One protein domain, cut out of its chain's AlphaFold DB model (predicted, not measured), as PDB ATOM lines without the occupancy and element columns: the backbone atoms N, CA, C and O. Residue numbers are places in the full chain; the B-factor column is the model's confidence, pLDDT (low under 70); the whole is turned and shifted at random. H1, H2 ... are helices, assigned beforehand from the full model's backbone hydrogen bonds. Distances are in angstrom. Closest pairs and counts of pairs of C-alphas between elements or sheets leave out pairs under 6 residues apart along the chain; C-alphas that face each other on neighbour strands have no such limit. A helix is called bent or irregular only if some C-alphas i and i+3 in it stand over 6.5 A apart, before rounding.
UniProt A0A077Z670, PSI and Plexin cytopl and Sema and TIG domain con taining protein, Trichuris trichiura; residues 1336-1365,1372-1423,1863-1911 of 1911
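Overview. This is residues 1336 to 1365, 1372 to 1423 and 1863 to 1911 of the 1911 residues of the protein "PSI and Plexin cytopl and Sema and TIG domain con taining protein" of Trichuris trichiura (UniProt A0A077Z670). An elongated cluster of helices has H7 in its middle, with H6 and H4 packed on H7. The small helices H1 and H2 pack at one end, on H6 and H7, and H5, H8, H9 and H10 gather toward the other; there H10 lies between H4 and H8 and packs on both, running opposite ways to each, while H3 lies off the rest. The printed part has 131 residues with ten named helices, H1 to H10 in order, and no named strand: all helix. It is compact, with a radius of gyration of the C-alphas of 15.3 A, and spans 51 by 33 by 28 A.

Along the chain. H1, residues 1340 to 1348, begins with C-alpha 1340 at (4.879, -21.376, -70.035). H2 is residues 1351 to 1357 and H3 residues 1360 to 1365. H4, residues 1372 to 1385, is 20.2 A long; H5, residues 1388 to 1399, 16.6 A. H6, residues 1406 to 1423, is the longest at 26.0 A. H7, residues 1865 to 1877, is 18.2 A long. H8 is residues 1879 to 1888, H9 1890 to 1894 and H10 1897 to 1905, with C-alpha 1905 at (1.764, -19.738, -36.702). H2 and H6 are irregular: C-alphas 1352 and 1355 are 7.2 A apart, C-alphas 1419 and 1422 7.3 A.

Arrangement. For each two helices that touch, the residues named have the closest C-alphas of the two. H1 touches H6 at a shallow tilt of 26 degrees, opposite ways, at Leu 1348 and Ser 1414, 5.2 A. H2 touches H7 at Val 1356 and Gly 1866, 5.2 A, about perpendicular at 80 degrees. H3 touches no helix. H4 touches H10 at Ala 1377 and Ala 1904, 4.8 A, at a shallow tilt of 27 degrees, opposite ways. H5 touches H8 at Ala 1397 and Val 1882, 5.3 A, at a steep tilt of 54 degrees. H5 and H9 only just touch, with 3 pairs of C-alphas within 8 A, at Gln 1389 and Ala 1892, 6.0 A. H6 touches H7 with residues 1412 to 1419 alone, at Leu 1415 and Ala 1867, 5.2 A. Every O i to N i+4 pair is within hydrogen-bond range in H1, H4, H5, H7, H8, H9 and H10; H6 has 12 of 14, H2 0 of 3 and H3 0 of 2, with 2 of 4 and 1 of 3 O i to N i+3 pairs in H2 and H3.

Size, cuts and confidence. The C-alphas farthest apart, of Pro 1336 and Pro 1890, are 50.8 A apart. Residues 1366 to 1371 and 1424 to 1862 are not printed, with C-alpha gaps of 10.4 A and 12.4 A. Of the links printed whole, none is long. The pLDDT is under 70 at residues 1357 to 1365, 1372 and 1907 to 1911.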
ATOM      1  N   PRO A1336      11.667 -20.060 -81.022       87.01
ATOM      2  CA  PRO A1336      12.083 -20.725 -79.792       87.01
ATOM      3  C   PRO A1336      11.380 -20.100 -78.578       87.01
ATOM      4  O   PRO A1336      12.011 -19.466 -77.737       87.01
ATOM      5  N   PHE A1337      10.054 -20.232 -78.495       88.94
ATOM      6  CA  PHE A1337       9.283 -19.792 -77.339       88.94
ATOM      7  C   PHE A1337       9.778 -20.513 -76.077       88.94
ATOM      8  O   PHE A1337       9.855 -21.741 -76.031       88.94
ATOM      9  N   HIS A1338      10.068 -19.758 -75.022       88.93
ATOM     10  CA  HIS A1338      10.211 -20.305 -73.682       88.93
ATOM     11  C   HIS A1338       8.911 -20.989 -73.268       88.93
ATOM     12  O   HIS A1338       7.827 -20.470 -73.545       88.93
ATOM     13  N   SER A1339       9.010 -22.123 -72.572       86.70
ATOM     14  CA  SER A1339       7.840 -22.812 -72.021       86.70
ATOM     15  C   SER A1339       7.050 -21.897 -71.081       86.70
ATOM     16  O   SER A1339       7.598 -20.947 -70.511       86.70
ATOM     17  N   ARG A1340       5.760 -22.188 -70.886       88.57
ATOM     18  CA  ARG A1340       4.879 -21.376 -70.035       88.57
ATOM     19  C   ARG A1340       5.422 -21.227 -68.619       88.57
ATOM     20  O   ARG A1340       5.371 -20.130 -68.069       88.57
ATOM     21  N   TYR A1341       5.993 -22.299 -68.071       87.56
ATOM     22  CA  TYR A1341       6.722 -22.278 -66.807       87.56
ATOM     23  C   TYR A1341       7.877 -21.264 -66.815       87.56
ATOM     24  O   TYR A1341       7.950 -20.407 -65.935       87.56
ATOM     25  N   VAL A1342       8.759 -21.301 -67.824       88.27
ATOM     26  CA  VAL A1342       9.900 -20.371 -67.907       88.27
ATOM     27  C   VAL A1342       9.411 -18.935 -68.101       88.27
ATOM     28  O   VAL A1342       9.894 -18.043 -67.409       88.27
ATOM     29  N   TYR A1343       8.419 -18.702 -68.961       91.25
ATOM     30  CA  TYR A1343       7.798 -17.388 -69.131       91.25
ATOM     31  C   TYR A1343       7.218 -16.858 -67.811       91.25
ATOM     32  O   TYR A1343       7.557 -15.751 -67.389       91.25
ATOM     33  N   ALA A1344       6.408 -17.661 -67.113       90.01
ATOM     34  CA  ALA A1344       5.830 -17.290 -65.825       90.01
ATOM     35  C   ALA A1344       6.926 -16.981 -64.793       90.01
ATOM     36  O   ALA A1344       6.867 -15.945 -64.134       90.01
ATOM     37  N   ALA A1345       7.980 -17.796 -64.718       88.30
ATOM     38  CA  ALA A1345       9.132 -17.547 -63.855       88.30
ATOM     39  C   ALA A1345       9.848 -16.228 -64.179       88.30
ATOM     40  O   ALA A1345      10.177 -15.478 -63.259       88.30
ATOM     41  N   ARG A1346      10.060 -15.916 -65.466       89.89
ATOM     42  CA  ARG A1346      10.719 -14.677 -65.920       89.89
ATOM     43  C   ARG A1346       9.869 -13.427 -65.669       89.89
ATOM     44  O   ARG A1346      10.423 -12.378 -65.350       89.89
ATOM     45  N   VAL A1347       8.544 -13.535 -65.780       89.06
ATOM     46  CA  VAL A1347       7.596 -12.432 -65.545       89.06
ATOM     47  C   VAL A1347       7.362 -12.168 -64.053       89.06
ATOM     48  O   VAL A1347       7.271 -11.008 -63.623       89.06
ATOM     49  N   LEU A1348       7.236 -13.234 -63.257       89.91
ATOM     50  CA  LEU A1348       6.975 -13.145 -61.822       89.91
ATOM     51  C   LEU A1348       8.229 -12.710 -61.057       89.91
ATOM     52  O   LEU A1348       8.130 -11.841 -60.188       89.91
ATOM     53  N   PHE A1349       9.400 -13.250 -61.405       90.07
ATOM     54  CA  PHE A1349      10.626 -13.092 -60.626       90.07
ATOM     55  C   PHE A1349      11.812 -12.632 -61.480       90.07
ATOM     56  O   PHE A1349      12.054 -13.110 -62.595       90.07
ATOM     57  N   LYS A1350      12.609 -11.718 -60.916       82.33
ATOM     58  CA  LYS A1350      13.924 -11.370 -61.470       82.33
ATOM     59  C   LYS A1350      14.876 -12.567 -61.383       82.33
ATOM     60  O   LYS A1350      14.627 -13.502 -60.631       82.33
ATOM     61  N   GLU A1351      15.951 -12.554 -62.170       74.87
ATOM     62  CA  GLU A1351      16.875 -13.692 -62.308       74.87
ATOM     63  C   GLU A1351      17.471 -14.157 -60.963       74.87
ATOM     64  O   GLU A1351      17.537 -15.357 -60.714       74.87
ATOM     65  N   ASP A1352      17.768 -13.225 -60.055       77.44
ATOM     66  CA  ASP A1352      18.235 -13.454 -58.680       77.44
ATOM     67  C   ASP A1352      17.161 -14.020 -57.727       77.44
ATOM     68  O   ASP A1352      17.487 -14.633 -56.712       77.44
ATOM     69  N   GLN A1353      15.877 -13.866 -58.060       80.10
ATOM     70  CA  GLN A1353      14.733 -14.290 -57.243       80.10
ATOM     71  C   GLN A1353      14.132 -15.641 -57.671       80.10
ATOM     72  O   GLN A1353      13.272 -16.187 -56.978       80.10
ATOM     73  N   ARG A1354      14.559 -16.211 -58.806       73.90
ATOM     74  CA  ARG A1354      13.977 -17.449 -59.374       73.90
ATOM     75  C   ARG A1354      14.251 -18.709 -58.549       73.90
ATOM     76  O   ARG A1354      13.576 -19.717 -58.752       73.90
ATOM     77  N   SER A1355      15.188 -18.659 -57.603       72.25
ATOM     78  CA  SER A1355      15.498 -19.773 -56.696       72.25
ATOM     79  C   SER A1355      14.296 -20.220 -55.853       72.25
ATOM     80  O   SER A1355      14.238 -21.383 -55.470       72.25
ATOM     81  N   VAL A1356      13.297 -19.350 -55.641       73.42
ATOM     82  CA  VAL A1356      12.040 -19.678 -54.939       73.42
ATOM     83  C   VAL A1356      11.265 -20.817 -55.611       73.42
ATOM     84  O   VAL A1356      10.526 -21.528 -54.936       73.42
ATOM     85  N   ILE A1357      11.436 -21.018 -56.922       68.84
ATOM     86  CA  ILE A1357      10.692 -22.017 -57.703       68.84
ATOM     87  C   ILE A1357      11.473 -23.344 -57.814       68.84
ATOM     88  O   ILE A1357      10.890 -24.392 -58.080       68.84
ATOM     89  N   GLN A1358      12.797 -23.339 -57.599       60.69
ATOM     90  CA  GLN A1358      13.631 -24.542 -57.703       60.69
ATOM     91  C   GLN A1358      13.670 -25.310 -56.378       60.69
ATOM     92  O   GLN A1358      14.357 -24.946 -55.424       60.69
ATOM     93  N   LEU A1359      12.956 -26.435 -56.349       53.90
ATOM     94  CA  LEU A1359      12.760 -27.274 -55.167       53.90
ATOM     95  C   LEU A1359      14.006 -28.024 -54.655       53.90
ATOM     96  O   LEU A1359      13.905 -28.763 -53.672       53.90
ATOM     97  N   ASP A1360      15.184 -27.844 -55.259       52.38
ATOM     98  CA  ASP A1360      16.412 -28.521 -54.810       52.38
ATOM     99  C   ASP A1360      16.800 -28.152 -53.373       52.38
ATOM    100  O   ASP A1360      17.468 -28.928 -52.682       52.38
ATOM    101  N   THR A1361      16.302 -27.029 -52.853       49.01
ATOM    102  CA  THR A1361      16.458 -26.712 -51.429       49.01
ATOM    103  C   THR A1361      15.603 -27.593 -50.514       49.01
ATOM    104  O   THR A1361      16.042 -27.891 -49.404       49.01
ATOM    105  N   LEU A1362      14.435 -28.089 -50.945       49.84
ATOM    106  CA  LEU A1362      13.609 -28.963 -50.096       49.84
ATOM    107  C   LEU A1362      14.153 -30.391 -50.011       49.84
ATOM    108  O   LEU A1362      14.031 -31.015 -48.957       49.84
ATOM    109  N   ARG A1363      14.835 -30.896 -51.048       50.76
ATOM    110  CA  ARG A1363      15.447 -32.238 -50.989       50.76
ATOM    111  C   ARG A1363      16.576 -32.338 -49.963       50.76
ATOM    112  O   ARG A1363      16.779 -33.404 -49.394       50.76
ATOM    113  N   LYS A1364      17.282 -31.236 -49.687       50.61
ATOM    114  CA  LYS A1364      18.314 -31.202 -48.637       50.61
ATOM    115  C   LYS A1364      17.736 -31.100 -47.222       50.61
ATOM    116  O   LYS A1364      18.387 -31.543 -46.284       50.61
ATOM    117  N   LEU A1365      16.517 -30.580 -47.054       49.72
ATOM    118  CA  LEU A1365      15.878 -30.441 -45.737       49.72
ATOM    119  C   LEU A1365      14.995 -31.636 -45.345       49.72
ATOM    120  O   LEU A1365      14.727 -31.830 -44.161       49.72
ATOM    121  N   ALA A1372       8.532 -32.404 -40.597       66.71
ATOM    122  CA  ALA A1372       7.114 -32.776 -40.595       66.71
ATOM    123  C   ALA A1372       6.194 -31.710 -39.961       66.71
ATOM    124  O   ALA A1372       5.143 -31.396 -40.518       66.71
ATOM    125  N   ARG A1373       6.580 -31.111 -38.820       70.65
ATOM    126  CA  ARG A1373       5.781 -30.038 -38.180       70.65
ATOM    127  C   ARG A1373       5.744 -28.782 -39.038       70.65
ATOM    128  O   ARG A1373       4.683 -28.194 -39.216       70.65
ATOM    129  N   TRP A1374       6.894 -28.414 -39.592       74.45
ATOM    130  CA  TRP A1374       7.031 -27.271 -40.487       74.45
ATOM    131  C   TRP A1374       6.198 -27.436 -41.765       74.45
ATOM    132  O   TRP A1374       5.504 -26.505 -42.167       74.45
ATOM    133  N   HIS A1375       6.186 -28.637 -42.356       75.46
ATOM    134  CA  HIS A1375       5.300 -28.941 -43.483       75.46
ATOM    135  C   HIS A1375       3.820 -28.768 -43.124       75.46
ATOM    136  O   HIS A1375       3.083 -28.163 -43.898       75.46
ATOM    137  N   ASN A1376       3.388 -29.241 -41.950       81.81
ATOM    138  CA  ASN A1376       2.002 -29.064 -41.508       81.81
ATOM    139  C   ASN A1376       1.636 -27.586 -41.288       81.81
ATOM    140  O   ASN A1376       0.541 -27.181 -41.668       81.81
ATOM    141  N   ALA A1377       2.538 -26.776 -40.726       82.85
ATOM    142  CA  ALA A1377       2.328 -25.339 -40.526       82.85
ATOM    143  C   ALA A1377       2.132 -24.595 -41.857       82.85
ATOM    144  O   ALA A1377       1.156 -23.864 -42.036       82.85
ATOM    145  N   ILE A1378       3.025 -24.846 -42.823       85.41
ATOM    146  CA  ILE A1378       2.949 -24.267 -44.171       85.41
ATOM    147  C   ILE A1378       1.663 -24.716 -44.870       85.41
ATOM    148  O   ILE A1378       0.985 -23.889 -45.469       85.41
ATOM    149  N   HIS A1379       1.278 -25.988 -44.739       86.01
ATOM    150  CA  HIS A1379       0.038 -26.504 -45.317       86.01
ATOM    151  C   HIS A1379      -1.216 -25.873 -44.677       86.01
ATOM    152  O   HIS A1379      -2.201 -25.604 -45.365       86.01
ATOM    153  N   GLN A1380      -1.215 -25.604 -43.367       87.14
ATOM    154  CA  GLN A1380      -2.310 -24.874 -42.712       87.14
ATOM    155  C   GLN A1380      -2.379 -23.414 -43.175       87.14
ATOM    156  O   GLN A1380      -3.473 -22.894 -43.399       87.14
ATOM    157  N   PHE A1381      -1.231 -22.759 -43.370       92.69
ATOM    158  CA  PHE A1381      -1.184 -21.409 -43.929       92.69
ATOM    159  C   PHE A1381      -1.631 -21.369 -45.396       92.69
ATOM    160  O   PHE A1381      -2.376 -20.474 -45.786       92.69
ATOM    161  N   GLU A1382      -1.263 -22.370 -46.194       90.92
ATOM    162  CA  GLU A1382      -1.737 -22.515 -47.571       90.92
ATOM    163  C   GLU A1382      -3.270 -22.583 -47.625       90.92
ATOM    164  O   GLU A1382      -3.891 -21.872 -48.411       90.92
ATOM    165  N   GLN A1383      -3.906 -23.336 -46.717       90.48
ATOM    166  CA  GLN A1383      -5.371 -23.372 -46.611       90.48
ATOM    167  C   GLN A1383      -5.993 -22.002 -46.299       90.48
ATOM    168  O   GLN A1383      -7.110 -21.730 -46.736       90.48
ATOM    169  N   LEU A1384      -5.293 -21.133 -45.564       92.04
ATOM    170  CA  LEU A1384      -5.751 -19.767 -45.300       92.04
ATOM    171  C   LEU A1384      -5.646 -18.878 -46.541       92.04
ATOM    172  O   LEU A1384      -6.529 -18.049 -46.759       92.04
ATOM    173  N   LEU A1385      -4.627 -19.070 -47.386       92.87
ATOM    174  CA  LEU A1385      -4.495 -18.339 -48.652       92.87
ATOM    175  C   LEU A1385      -5.655 -18.634 -49.623       92.87
ATOM    176  O   LEU A1385      -5.993 -17.782 -50.445       92.87
ATOM    177  N   TYR A1386      -6.339 -19.771 -49.475       91.24
ATOM    178  CA  TYR A1386      -7.572 -20.092 -50.207       91.24
ATOM    179  C   TYR A1386      -8.858 -19.477 -49.605       91.24
ATOM    180  O   TYR A1386      -9.952 -19.745 -50.099       91.24
ATOM    181  N   SER A1387      -8.767 -18.617 -48.577       91.57
ATOM    182  CA  SER A1387      -9.882 -17.769 -48.124       91.57
ATOM    183  C   SER A1387      -9.737 -16.337 -48.637       91.57
ATOM    184  O   SER A1387      -8.812 -15.615 -48.249       91.57
ATOM    185  N   ARG A1388     -10.702 -15.885 -49.460       89.77
ATOM    186  CA  ARG A1388     -10.680 -14.538 -50.067       89.77
ATOM    187  C   ARG A1388     -10.509 -13.469 -49.000       89.77
ATOM    188  O   ARG A1388      -9.732 -12.533 -49.161       89.77
ATOM    189  N   GLN A1389     -11.234 -13.623 -47.895       91.00
ATOM    190  CA  GLN A1389     -11.220 -12.649 -46.821       91.00
ATOM    191  C   GLN A1389      -9.878 -12.621 -46.084       91.00
ATOM    192  O   GLN A1389      -9.393 -11.535 -45.770       91.00
ATOM    193  N   PHE A1390      -9.244 -13.780 -45.868       93.89
ATOM    194  CA  PHE A1390      -7.906 -13.826 -45.279       93.89
ATOM    195  C   PHE A1390      -6.884 -13.114 -46.169       93.89
ATOM    196  O   PHE A1390      -6.157 -12.261 -45.670       93.89
ATOM    197  N   VAL A1391      -6.869 -13.379 -47.484       91.85
ATOM    198  CA  VAL A1391      -5.925 -12.729 -48.415       91.85
ATOM    199  C   VAL A1391      -6.122 -11.210 -48.448       91.85
ATOM    200  O   VAL A1391      -5.145 -10.461 -48.420       91.85
ATOM    201  N   LEU A1392      -7.375 -10.736 -48.440       90.68
ATOM    202  CA  LEU A1392      -7.688  -9.305 -48.363       90.68
ATOM    203  C   LEU A1392      -7.167  -8.663 -47.066       90.68
ATOM    204  O   LEU A1392      -6.587  -7.577 -47.121       90.68
ATOM    205  N   CYS A1393      -7.360  -9.311 -45.911       92.07
ATOM    206  CA  CYS A1393      -6.834  -8.836 -44.626       92.07
ATOM    207  C   CYS A1393      -5.301  -8.899 -44.581       92.07
ATOM    208  O   CYS A1393      -4.672  -7.958 -44.101       92.07
ATOM    209  N   PHE A1394      -4.701  -9.956 -45.130       94.04
ATOM    210  CA  PHE A1394      -3.255 -10.160 -45.178       94.04
ATOM    211  C   PHE A1394      -2.557  -9.060 -45.983       94.04
ATOM    212  O   PHE A1394      -1.671  -8.386 -45.461       94.04
ATOM    213  N   ILE A1395      -3.009  -8.790 -47.214       93.18
ATOM    214  CA  ILE A1395      -2.446  -7.713 -48.046       93.18
ATOM    215  C   ILE A1395      -2.633  -6.355 -47.366       93.18
ATOM    216  O   ILE A1395      -1.697  -5.560 -47.329       93.18
ATOM    217  N   LYS A1396      -3.810  -6.097 -46.780       90.98
ATOM    218  CA  LYS A1396      -4.071  -4.848 -46.055       90.98
ATOM    219  C   LYS A1396      -3.114  -4.674 -44.871       90.98
ATOM    220  O   LYS A1396      -2.570  -3.586 -44.701       90.98
ATOM    221  N   ALA A1397      -2.880  -5.724 -44.083       91.55
ATOM    222  CA  ALA A1397      -1.957  -5.684 -42.952       91.55
ATOM    223  C   ALA A1397      -0.528  -5.339 -43.398       91.55
ATOM    224  O   ALA A1397       0.097  -4.471 -42.788       91.55
ATOM    225  N   LEU A1398      -0.053  -5.956 -44.490       92.54
ATOM    226  CA  LEU A1398       1.273  -5.707 -45.062       92.54
ATOM    227  C   LEU A1398       1.402  -4.300 -45.659       92.54
ATOM    228  O   LEU A1398       2.330  -3.571 -45.323       92.54
ATOM    229  N   GLU A1399       0.460  -3.879 -46.507       90.23
ATOM    230  CA  GLU A1399       0.513  -2.570 -47.175       90.23
ATOM    231  C   GLU A1399       0.355  -1.381 -46.225       90.23
ATOM    232  O   GLU A1399       0.775  -0.274 -46.564       90.23
ATOM    233  N   THR A1400      -0.241  -1.594 -45.049       90.45
ATOM    234  CA  THR A1400      -0.362  -0.554 -44.017       90.45
ATOM    235  C   THR A1400       0.964  -0.336 -43.275       90.45
ATOM    236  O   THR A1400       1.121   0.683 -42.603       90.45
ATOM    237  N   GLN A1401       1.945  -1.242 -43.409       89.75
ATOM    238  CA  GLN A1401       3.242  -1.076 -42.757       89.75
ATOM    239  C   GLN A1401       4.120  -0.061 -43.504       89.75
ATOM    240  O   GLN A1401       4.374  -0.224 -44.699       89.75
ATOM    241  N   PRO A1402       4.673   0.948 -42.812       85.51
ATOM    242  CA  PRO A1402       5.544   1.941 -43.438       85.51
ATOM    243  C   PRO A1402       6.879   1.348 -43.918       85.51
ATOM    244  O   PRO A1402       7.496   1.896 -44.828       85.51
ATOM    245  N   THR A1403       7.318   0.223 -43.346       84.79
ATOM    246  CA  THR A1403       8.542  -0.484 -43.759       84.79
ATOM    247  C   THR A1403       8.378  -1.264 -45.062       84.79
ATOM    248  O   THR A1403       9.380  -1.651 -45.654       84.79
ATOM    249  N   PHE A1404       7.142  -1.479 -45.526       87.97
ATOM    250  CA  PHE A1404       6.842  -2.322 -46.677       87.97
ATOM    251  C   PHE A1404       6.948  -1.539 -47.997       87.97
ATOM    252  O   PHE A1404       5.972  -1.005 -48.535       87.97
ATOM    253  N   ALA A1405       8.180  -1.412 -48.497       86.30
ATOM    254  CA  ALA A1405       8.526  -0.560 -49.636       86.30
ATOM    255  C   ALA A1405       8.054  -1.123 -50.995       86.30
ATOM    256  O   ALA A1405       7.705  -2.293 -51.128       86.30
ATOM    257  N   ALA A1406       8.092  -0.299 -52.052       83.87
ATOM    258  CA  ALA A1406       7.655  -0.697 -53.398       83.87
ATOM    259  C   ALA A1406       8.312  -1.995 -53.940       83.87
ATOM    260  O   ALA A1406       7.582  -2.812 -54.500       83.87
ATOM    261  N   PRO A1407       9.625  -2.264 -53.752       87.34
ATOM    262  CA  PRO A1407      10.221  -3.539 -54.163       87.34
ATOM    263  C   PRO A1407       9.642  -4.746 -53.412       87.34
ATOM    264  O   PRO A1407       9.379  -5.771 -54.039       87.34
ATOM    265  N   GLU A1408       9.395  -4.617 -52.101       89.53
ATOM    266  CA  GLU A1408       8.781  -5.677 -51.286       89.53
ATOM    267  C   GLU A1408       7.321  -5.909 -51.705       89.53
ATOM    268  O   GLU A1408       6.912  -7.054 -51.881       89.53
ATOM    269  N   LYS A1409       6.561  -4.842 -51.991       91.42
ATOM    270  CA  LYS A1409       5.196  -4.934 -52.540       91.42
ATOM    271  C   LYS A1409       5.151  -5.673 -53.875       91.42
ATOM    272  O   LYS A1409       4.280  -6.514 -54.089       91.42
ATOM    273  N   VAL A1410       6.093  -5.373 -54.774       90.22
ATOM    274  CA  VAL A1410       6.219  -6.058 -56.069       90.22
ATOM    275  C   VAL A1410       6.544  -7.536 -55.853       90.22
ATOM    276  O   VAL A1410       5.919  -8.398 -56.468       90.22
ATOM    277  N   TYR A1411       7.479  -7.845 -54.955       92.39
ATOM    278  CA  TYR A1411       7.874  -9.222 -54.681       92.39
ATOM    279  C   TYR A1411       6.742 -10.038 -54.044       92.39
ATOM    280  O   TYR A1411       6.418 -11.110 -54.544       92.39
ATOM    281  N   VAL A1412       6.054  -9.505 -53.029       93.69
ATOM    282  CA  VAL A1412       4.884 -10.159 -52.414       93.69
ATOM    283  C   VAL A1412       3.726 -10.292 -53.399       93.69
ATOM    284  O   VAL A1412       3.063 -11.324 -53.406       93.69
ATOM    285  N   GLY A1413       3.507  -9.317 -54.288       92.36
ATOM    286  CA  GLY A1413       2.530  -9.451 -55.373       92.36
ATOM    287  C   GLY A1413       2.857 -10.616 -56.310       92.36
ATOM    288  O   GLY A1413       1.965 -11.381 -56.681       92.36
ATOM    289  N   SER A1414       4.134 -10.812 -56.644       94.07
ATOM    290  CA  SER A1414       4.593 -11.984 -57.399       94.07
ATOM    291  C   SER A1414       4.475 -13.289 -56.619       94.07
ATOM    292  O   SER A1414       4.004 -14.266 -57.193       94.07
ATOM    293  N   LEU A1415       4.813 -13.307 -55.328       94.00
ATOM    294  CA  LEU A1415       4.670 -14.486 -54.472       94.00
ATOM    295  C   LEU A1415       3.202 -14.902 -54.311       94.00
ATOM    296  O   LEU A1415       2.889 -16.075 -54.463       94.00
ATOM    297  N   LEU A1416       2.291 -13.954 -54.069       95.06
ATOM    298  CA  LEU A1416       0.849 -14.222 -53.996       95.06
ATOM    299  C   LEU A1416       0.306 -14.736 -55.327       95.06
ATOM    300  O   LEU A1416      -0.494 -15.664 -55.340       95.06
ATOM    301  N   THR A1417       0.769 -14.177 -56.450       94.15
ATOM    302  CA  THR A1417       0.397 -14.707 -57.768       94.15
ATOM    303  C   THR A1417       0.907 -16.143 -57.930       94.15
ATOM    304  O   THR A1417       0.133 -17.020 -58.291       94.15
ATOM    305  N   ALA A1418       2.177 -16.401 -57.600       91.83
ATOM    306  CA  ALA A1418       2.801 -17.720 -57.700       91.83
ATOM    307  C   ALA A1418       2.165 -18.765 -56.767       91.83
ATOM    308  O   ALA A1418       2.109 -19.934 -57.122       91.83
ATOM    309  N   ALA A1419       1.677 -18.357 -55.592       92.23
ATOM    310  CA  ALA A1419       0.990 -19.236 -54.646       92.23
ATOM    311  C   ALA A1419      -0.448 -19.575 -55.076       92.23
ATOM    312  O   ALA A1419      -0.960 -20.629 -54.710       92.23
ATOM    313  N   LEU A1420      -1.104 -18.694 -55.843       92.94
ATOM    314  CA  LEU A1420      -2.517 -18.826 -56.217       92.94
ATOM    315  C   LEU A1420      -2.742 -19.223 -57.684       92.94
ATOM    316  O   LEU A1420      -3.867 -19.556 -58.048       92.94
ATOM    317  N   MET A1421      -1.711 -19.217 -58.535       91.02
ATOM    318  CA  MET A1421      -1.857 -19.488 -59.973       91.02
ATOM    319  C   MET A1421      -2.333 -20.909 -60.305       91.02
ATOM    320  O   MET A1421      -2.878 -21.131 -61.383       91.02
ATOM    321  N   ASN A1422      -2.210 -21.855 -59.371       89.86
ATOM    322  CA  ASN A1422      -2.774 -23.202 -59.516       89.86
ATOM    323  C   ASN A1422      -4.317 -23.171 -59.527       89.86
ATOM    324  O   ASN A1422      -4.958 -24.064 -60.072       89.86
ATOM    325  N   ASN A1423      -4.927 -22.104 -58.999       91.60
ATOM    326  CA  ASN A1423      -6.354 -21.820 -59.107       91.60
ATOM    327  C   ASN A1423      -6.567 -20.409 -59.684       91.60
ATOM    328  O   ASN A1423      -6.866 -19.449 -58.969       91.60
ATOM    329  N   ASP A1863       5.184 -25.559 -58.813       80.61
ATOM    330  CA  ASP A1863       5.201 -25.860 -57.383       80.61
ATOM    331  C   ASP A1863       4.991 -24.583 -56.557       80.61
ATOM    332  O   ASP A1863       5.851 -23.699 -56.494       80.61
ATOM    333  N   THR A1864       3.835 -24.483 -55.903       85.61
ATOM    334  CA  THR A1864       3.458 -23.327 -55.075       85.61
ATOM    335  C   THR A1864       4.242 -23.261 -53.770       85.61
ATOM    336  O   THR A1864       4.381 -22.175 -53.202       85.61
ATOM    337  N   ARG A1865       4.790 -24.383 -53.278       83.02
ATOM    338  CA  ARG A1865       5.308 -24.510 -51.903       83.02
ATOM    339  C   ARG A1865       6.414 -23.515 -51.583       83.02
ATOM    340  O   ARG A1865       6.445 -22.979 -50.476       83.02
ATOM    341  N   GLY A1866       7.296 -23.235 -52.544       82.81
ATOM    342  CA  GLY A1866       8.348 -22.230 -52.383       82.81
ATOM    343  C   GLY A1866       7.778 -20.829 -52.150       82.81
ATOM    344  O   GLY A1866       8.177 -20.147 -51.207       82.81
ATOM    345  N   ALA A1867       6.772 -20.434 -52.936       87.82
ATOM    346  CA  ALA A1867       6.097 -19.151 -52.771       87.82
ATOM    347  C   ALA A1867       5.287 -19.083 -51.465       87.82
ATOM    348  O   ALA A1867       5.354 -18.074 -50.764       87.82
ATOM    349  N   VAL A1868       4.577 -20.159 -51.095       89.87
ATOM    350  CA  VAL A1868       3.841 -20.229 -49.820       89.87
ATOM    351  C   VAL A1868       4.793 -20.126 -48.629       89.87
ATOM    352  O   VAL A1868       4.483 -19.410 -47.680       89.87
ATOM    353  N   ARG A1869       5.968 -20.770 -48.677       87.19
ATOM    354  CA  ARG A1869       6.990 -20.655 -47.626       87.19
ATOM    355  C   ARG A1869       7.429 -19.207 -47.441       87.19
ATOM    356  O   ARG A1869       7.411 -18.713 -46.319       87.19
ATOM    357  N   GLU A1870       7.795 -18.526 -48.524       89.44
ATOM    358  CA  GLU A1870       8.204 -17.119 -48.455       89.44
ATOM    359  C   GLU A1870       7.064 -16.228 -47.936       89.44
ATOM    360  O   GLU A1870       7.285 -15.381 -47.073       89.44
ATOM    361  N   LEU A1871       5.819 -16.457 -48.369       92.29
ATOM    362  CA  LEU A1871       4.652 -15.744 -47.833       92.29
ATOM    363  C   LEU A1871       4.412 -16.029 -46.348       92.29
ATOM    364  O   LEU A1871       4.041 -15.118 -45.611       92.29
ATOM    365  N   PHE A1872       4.645 -17.260 -45.893       91.06
ATOM    366  CA  PHE A1872       4.539 -17.619 -44.484       91.06
ATOM    367  C   PHE A1872       5.602 -16.907 -43.644       91.06
ATOM    368  O   PHE A1872       5.296 -16.458 -42.545       91.06
ATOM    369  N   LEU A1873       6.815 -16.697 -44.172       89.25
ATOM    370  CA  LEU A1873       7.829 -15.869 -43.507       89.25
ATOM    371  C   LEU A1873       7.371 -14.409 -43.364       89.25
ATOM    372  O   LEU A1873       7.573 -13.813 -42.307       89.25
ATOM    373  N   TYR A1874       6.692 -13.844 -44.371       91.20
ATOM    374  CA  TYR A1874       6.044 -12.532 -44.229       91.20
ATOM    375  C   TYR A1874       4.920 -12.559 -43.187       91.20
ATOM    376  O   TYR A1874       4.795 -11.622 -42.400       91.20
ATOM    377  N   ALA A1875       4.128 -13.629 -43.142       90.15
ATOM    378  CA  ALA A1875       3.060 -13.782 -42.162       90.15
ATOM    379  C   ALA A1875       3.582 -13.934 -40.727       90.15
ATOM    380  O   ALA A1875       2.974 -13.382 -39.820       90.15
ATOM    381  N   LEU A1876       4.719 -14.603 -40.523       89.22
ATOM    382  CA  LEU A1876       5.410 -14.666 -39.233       89.22
ATOM    383  C   LEU A1876       6.028 -13.312 -38.863       89.22
ATOM    384  O   LEU A1876       5.885 -12.858 -37.730       89.22
ATOM    385  N   ARG A1877       6.670 -12.627 -39.822       88.97
ATOM    386  CA  ARG A1877       7.281 -11.304 -39.602       88.97
ATOM    387  C   ARG A1877       6.255 -10.249 -39.184       88.97
ATOM    388  O   ARG A1877       6.588  -9.373 -38.393       88.97
ATOM    389  N   TYR A1878       5.036 -10.332 -39.716       91.01
ATOM    390  CA  TYR A1878       3.942  -9.396 -39.446       91.01
ATOM    391  C   TYR A1878       2.751 -10.065 -38.738       91.01
ATOM    392  O   TYR A1878       1.601  -9.662 -38.927       91.01
ATOM    393  N   GLN A1879       3.022 -11.103 -37.939       90.00
ATOM    394  CA  GLN A1879       2.015 -11.943 -37.281       90.00
ATOM    395  C   GLN A1879       0.958 -11.116 -36.550       90.00
ATOM    396  O   GLN A1879      -0.240 -11.311 -36.763       90.00
ATOM    397  N   ASP A1880       1.396 -10.180 -35.710       88.88
ATOM    398  CA  ASP A1880       0.496  -9.410 -34.858       88.88
ATOM    399  C   ASP A1880      -0.391  -8.478 -35.692       88.88
ATOM    400  O   ASP A1880      -1.589  -8.361 -35.440       88.88
ATOM    401  N   GLN A1881       0.157  -7.860 -36.743       93.23
ATOM    402  CA  GLN A1881      -0.588  -6.960 -37.625       93.23
ATOM    403  C   GLN A1881      -1.607  -7.721 -38.479       93.23
ATOM    404  O   GLN A1881      -2.731  -7.247 -38.666       93.23
ATOM    405  N   VAL A1882      -1.241  -8.913 -38.963       89.62
ATOM    406  CA  VAL A1882      -2.160  -9.800 -39.688       89.62
ATOM    407  C   VAL A1882      -3.275 -10.272 -38.757       89.62
ATOM    408  O   VAL A1882      -4.444 -10.167 -39.121       89.62
ATOM    409  N   ALA A1883      -2.949 -10.701 -37.535       89.85
ATOM    410  CA  ALA A1883      -3.940 -11.103 -36.538       89.85
ATOM    411  C   ALA A1883      -4.911  -9.957 -36.197       89.85
ATOM    412  O   ALA A1883      -6.124 -10.173 -36.159       89.85
ATOM    413  N   ILE A1884      -4.410  -8.726 -36.034       91.46
ATOM    414  CA  ILE A1884      -5.244  -7.543 -35.783       91.46
ATOM    415  C   ILE A1884      -6.206  -7.290 -36.949       91.46
ATOM    416  O   ILE A1884      -7.404  -7.133 -36.714       91.46
ATOM    417  N   GLU A1885      -5.744  -7.282 -38.201       91.49
ATOM    418  CA  GLU A1885      -6.643  -7.021 -39.336       91.49
ATOM    419  C   GLU A1885      -7.623  -8.165 -39.618       91.49
ATOM    420  O   GLU A1885      -8.753  -7.908 -40.034       91.49
ATOM    421  N   VAL A1886      -7.254  -9.414 -39.333       88.24
ATOM    422  CA  VAL A1886      -8.190 -10.549 -39.384       88.24
ATOM    423  C   VAL A1886      -9.231 -10.442 -38.259       88.24
ATOM    424  O   VAL A1886     -10.403 -10.714 -38.496       88.24
ATOM    425  N   SER A1887      -8.850  -9.973 -37.064       90.01
ATOM    426  CA  SER A1887      -9.772  -9.771 -35.930       90.01
ATOM    427  C   SER A1887     -10.737  -8.593 -36.105       90.01
ATOM    428  O   SER A1887     -11.750  -8.524 -35.415       90.01
ATOM    429  N   ARG A1888     -10.431  -7.654 -37.009       90.75
ATOM    430  CA  ARG A1888     -11.277  -6.489 -37.310       90.75
ATOM    431  C   ARG A1888     -12.300  -6.756 -38.405       90.75
ATOM    432  O   ARG A1888     -13.261  -5.999 -38.518       90.75
ATOM    433  N   ASP A1889     -12.095  -7.784 -39.226       84.30
ATOM    434  CA  ASP A1889     -13.006  -8.084 -40.324       84.30
ATOM    435  C   ASP A1889     -14.119  -9.049 -39.873       84.30
ATOM    436  O   ASP A1889     -13.840 -10.205 -39.545       84.30
ATOM    437  N   PRO A1890     -15.395  -8.620 -39.870       87.86
ATOM    438  CA  PRO A1890     -16.493  -9.426 -39.334       87.86
ATOM    439  C   PRO A1890     -16.700 -10.737 -40.106       87.86
ATOM    440  O   PRO A1890     -17.049 -11.761 -39.516       87.86
ATOM    441  N   THR A1891     -16.429 -10.743 -41.411       85.68
ATOM    442  CA  THR A1891     -16.491 -11.946 -42.254       85.68
ATOM    443  C   THR A1891     -15.379 -12.933 -41.907       85.68
ATOM    444  O   THR A1891     -15.616 -14.141 -41.876       85.68
ATOM    445  N   ALA A1892     -14.177 -12.437 -41.598       82.30
ATOM    446  CA  ALA A1892     -13.053 -13.274 -41.188       82.30
ATOM    447  C   ALA A1892     -13.270 -13.920 -39.810       82.30
ATOM    448  O   ALA A1892     -12.944 -15.098 -39.626       82.30
ATOM    449  N   ILE A1893     -13.868 -13.179 -38.870       86.97
ATOM    450  CA  ILE A1893     -14.268 -13.698 -37.553       86.97
ATOM    451  C   ILE A1893     -15.319 -14.801 -37.718       86.97
ATOM    452  O   ILE A1893     -15.161 -15.886 -37.161       86.97
ATOM    453  N   GLY A1894     -16.352 -14.567 -38.539       85.27
ATOM    454  CA  GLY A1894     -17.402 -15.558 -38.805       85.27
ATOM    455  C   GLY A1894     -16.874 -16.871 -39.398       85.27
ATOM    456  O   GLY A1894     -17.401 -17.939 -39.100       85.27
ATOM    457  N   GLN A1895     -15.792 -16.813 -40.180       86.33
ATOM    458  CA  GLN A1895     -15.119 -17.982 -40.762       86.33
ATOM    459  C   GLN A1895     -14.036 -18.602 -39.852       86.33
ATOM    460  O   GLN A1895     -13.350 -19.538 -40.273       86.33
ATOM    461  N   ARG A1896     -13.864 -18.095 -38.620       89.32
ATOM    462  CA  ARG A1896     -12.829 -18.510 -37.650       89.32
ATOM    463  C   ARG A1896     -11.404 -18.476 -38.221       89.32
ATOM    464  O   ARG A1896     -10.559 -19.305 -37.888       89.32
ATOM    465  N   LEU A1897     -11.122 -17.509 -39.100       88.87
ATOM    466  CA  LEU A1897      -9.820 -17.410 -39.771       88.87
ATOM    467  C   LEU A1897      -8.702 -17.008 -38.805       88.87
ATOM    468  O   LEU A1897      -7.567 -17.436 -38.992       88.87
ATOM    469  N   LEU A1898      -9.023 -16.232 -37.762       88.74
ATOM    470  CA  LEU A1898      -8.052 -15.827 -36.745       88.74
ATOM    471  C   LEU A1898      -7.498 -17.034 -35.976       88.74
ATOM    472  O   LEU A1898      -6.285 -17.181 -35.877       88.74
ATOM    473  N   GLU A1899      -8.376 -17.920 -35.497       88.74
ATOM    474  CA  GLU A1899      -7.981 -19.138 -34.774       88.74
ATOM    475  C   GLU A1899      -7.124 -20.048 -35.662       88.74
ATOM    476  O   GLU A1899      -6.072 -20.519 -35.238       88.74
ATOM    477  N   ARG A1900      -7.520 -20.240 -36.928       89.42
ATOM    478  CA  ARG A1900      -6.759 -21.051 -37.894       89.42
ATOM    479  C   ARG A1900      -5.392 -20.433 -38.221       89.42
ATOM    480  O   ARG A1900      -4.416 -21.168 -38.355       89.42
ATOM    481  N   PHE A1901      -5.295 -19.102 -38.303       90.36
ATOM    482  CA  PHE A1901      -4.023 -18.391 -38.483       90.36
ATOM    483  C   PHE A1901      -3.098 -18.543 -37.276       90.36
ATOM    484  O   PHE A1901      -1.918 -18.856 -37.441       90.36
ATOM    485  N   GLN A1902      -3.635 -18.385 -36.066       88.85
ATOM    486  CA  GLN A1902      -2.889 -18.612 -34.829       88.85
ATOM    487  C   GLN A1902      -2.418 -20.068 -34.716       88.85
ATOM    488  O   GLN A1902      -1.294 -20.326 -34.294       88.85
ATOM    489  N   GLN A1903      -3.232 -21.026 -35.165       84.42
ATOM    490  CA  GLN A1903      -2.866 -22.441 -35.175       84.42
ATOM    491  C   GLN A1903      -1.688 -22.718 -36.121       84.42
ATOM    492  O   GLN A1903      -0.713 -23.341 -35.697       84.42
ATOM    493  N   ALA A1904      -1.718 -22.167 -37.340       83.74
ATOM    494  CA  ALA A1904      -0.637 -22.309 -38.319       83.74
ATOM    495  C   ALA A1904       0.681 -21.653 -37.857       83.74
ATOM    496  O   ALA A1904       1.764 -22.179 -38.105       83.74
ATOM    497  N   THR A1905       0.595 -20.512 -37.166       84.30
ATOM    498  CA  THR A1905       1.764 -19.738 -36.702       84.30
ATOM    499  C   THR A1905       2.322 -20.198 -35.353       84.30
ATOM    500  O   THR A1905       3.482 -19.924 -35.058       84.30
ATOM    501  N   SER A1906       1.562 -20.962 -34.555       78.49
ATOM    502  CA  SER A1906       2.017 -21.479 -33.249       78.49
ATOM    503  C   SER A1906       3.239 -22.409 -33.332       78.49
ATOM    504  O   SER A1906       4.006 -22.541 -32.376       78.49
ATOM    505  N   THR A1907       3.453 -23.040 -34.486       63.23
ATOM    506  CA  THR A1907       4.638 -23.845 -34.794       63.23
ATOM    507  C   THR A1907       5.824 -22.941 -35.109       63.23
ATOM    508  O   THR A1907       6.038 -22.550 -36.255       63.23
ATOM    509  N   GLN A1908       6.606 -22.607 -34.080       55.61
ATOM    510  CA  GLN A1908       7.809 -21.803 -34.260       55.61
ATOM    511  C   GLN A1908       8.855 -22.525 -35.124       55.61
ATOM    512  O   GLN A1908       9.140 -23.709 -34.895       55.61
ATOM    513  N   PRO A1909       9.486 -21.803 -36.066       51.60
ATOM    514  CA  PRO A1909      10.734 -22.227 -36.662       51.60
ATOM    515  C   PRO A1909      11.780 -22.498 -35.588       51.60
ATOM    516  O   PRO A1909      12.120 -21.598 -34.823       51.60
ATOM    517  N   VAL A1910      12.354 -23.699 -35.571       50.23
ATOM    518  CA  VAL A1910      13.767 -23.778 -35.195       50.23
ATOM    519  C   VAL A1910      14.510 -23.272 -36.425       50.23
ATOM    520  O   VAL A1910      14.352 -23.848 -37.503       50.23
ATOM    521  N   VAL A1911      15.148 -22.114 -36.258       35.92
ATOM    522  CA  VAL A1911      15.863 -21.345 -37.287       35.92
ATOM    523  C   VAL A1911      16.899 -22.195 -38.009       35.92
ATOM    524  O   VAL A1911      17.588 -22.981 -37.318       35.92
TER     525      VAL A1911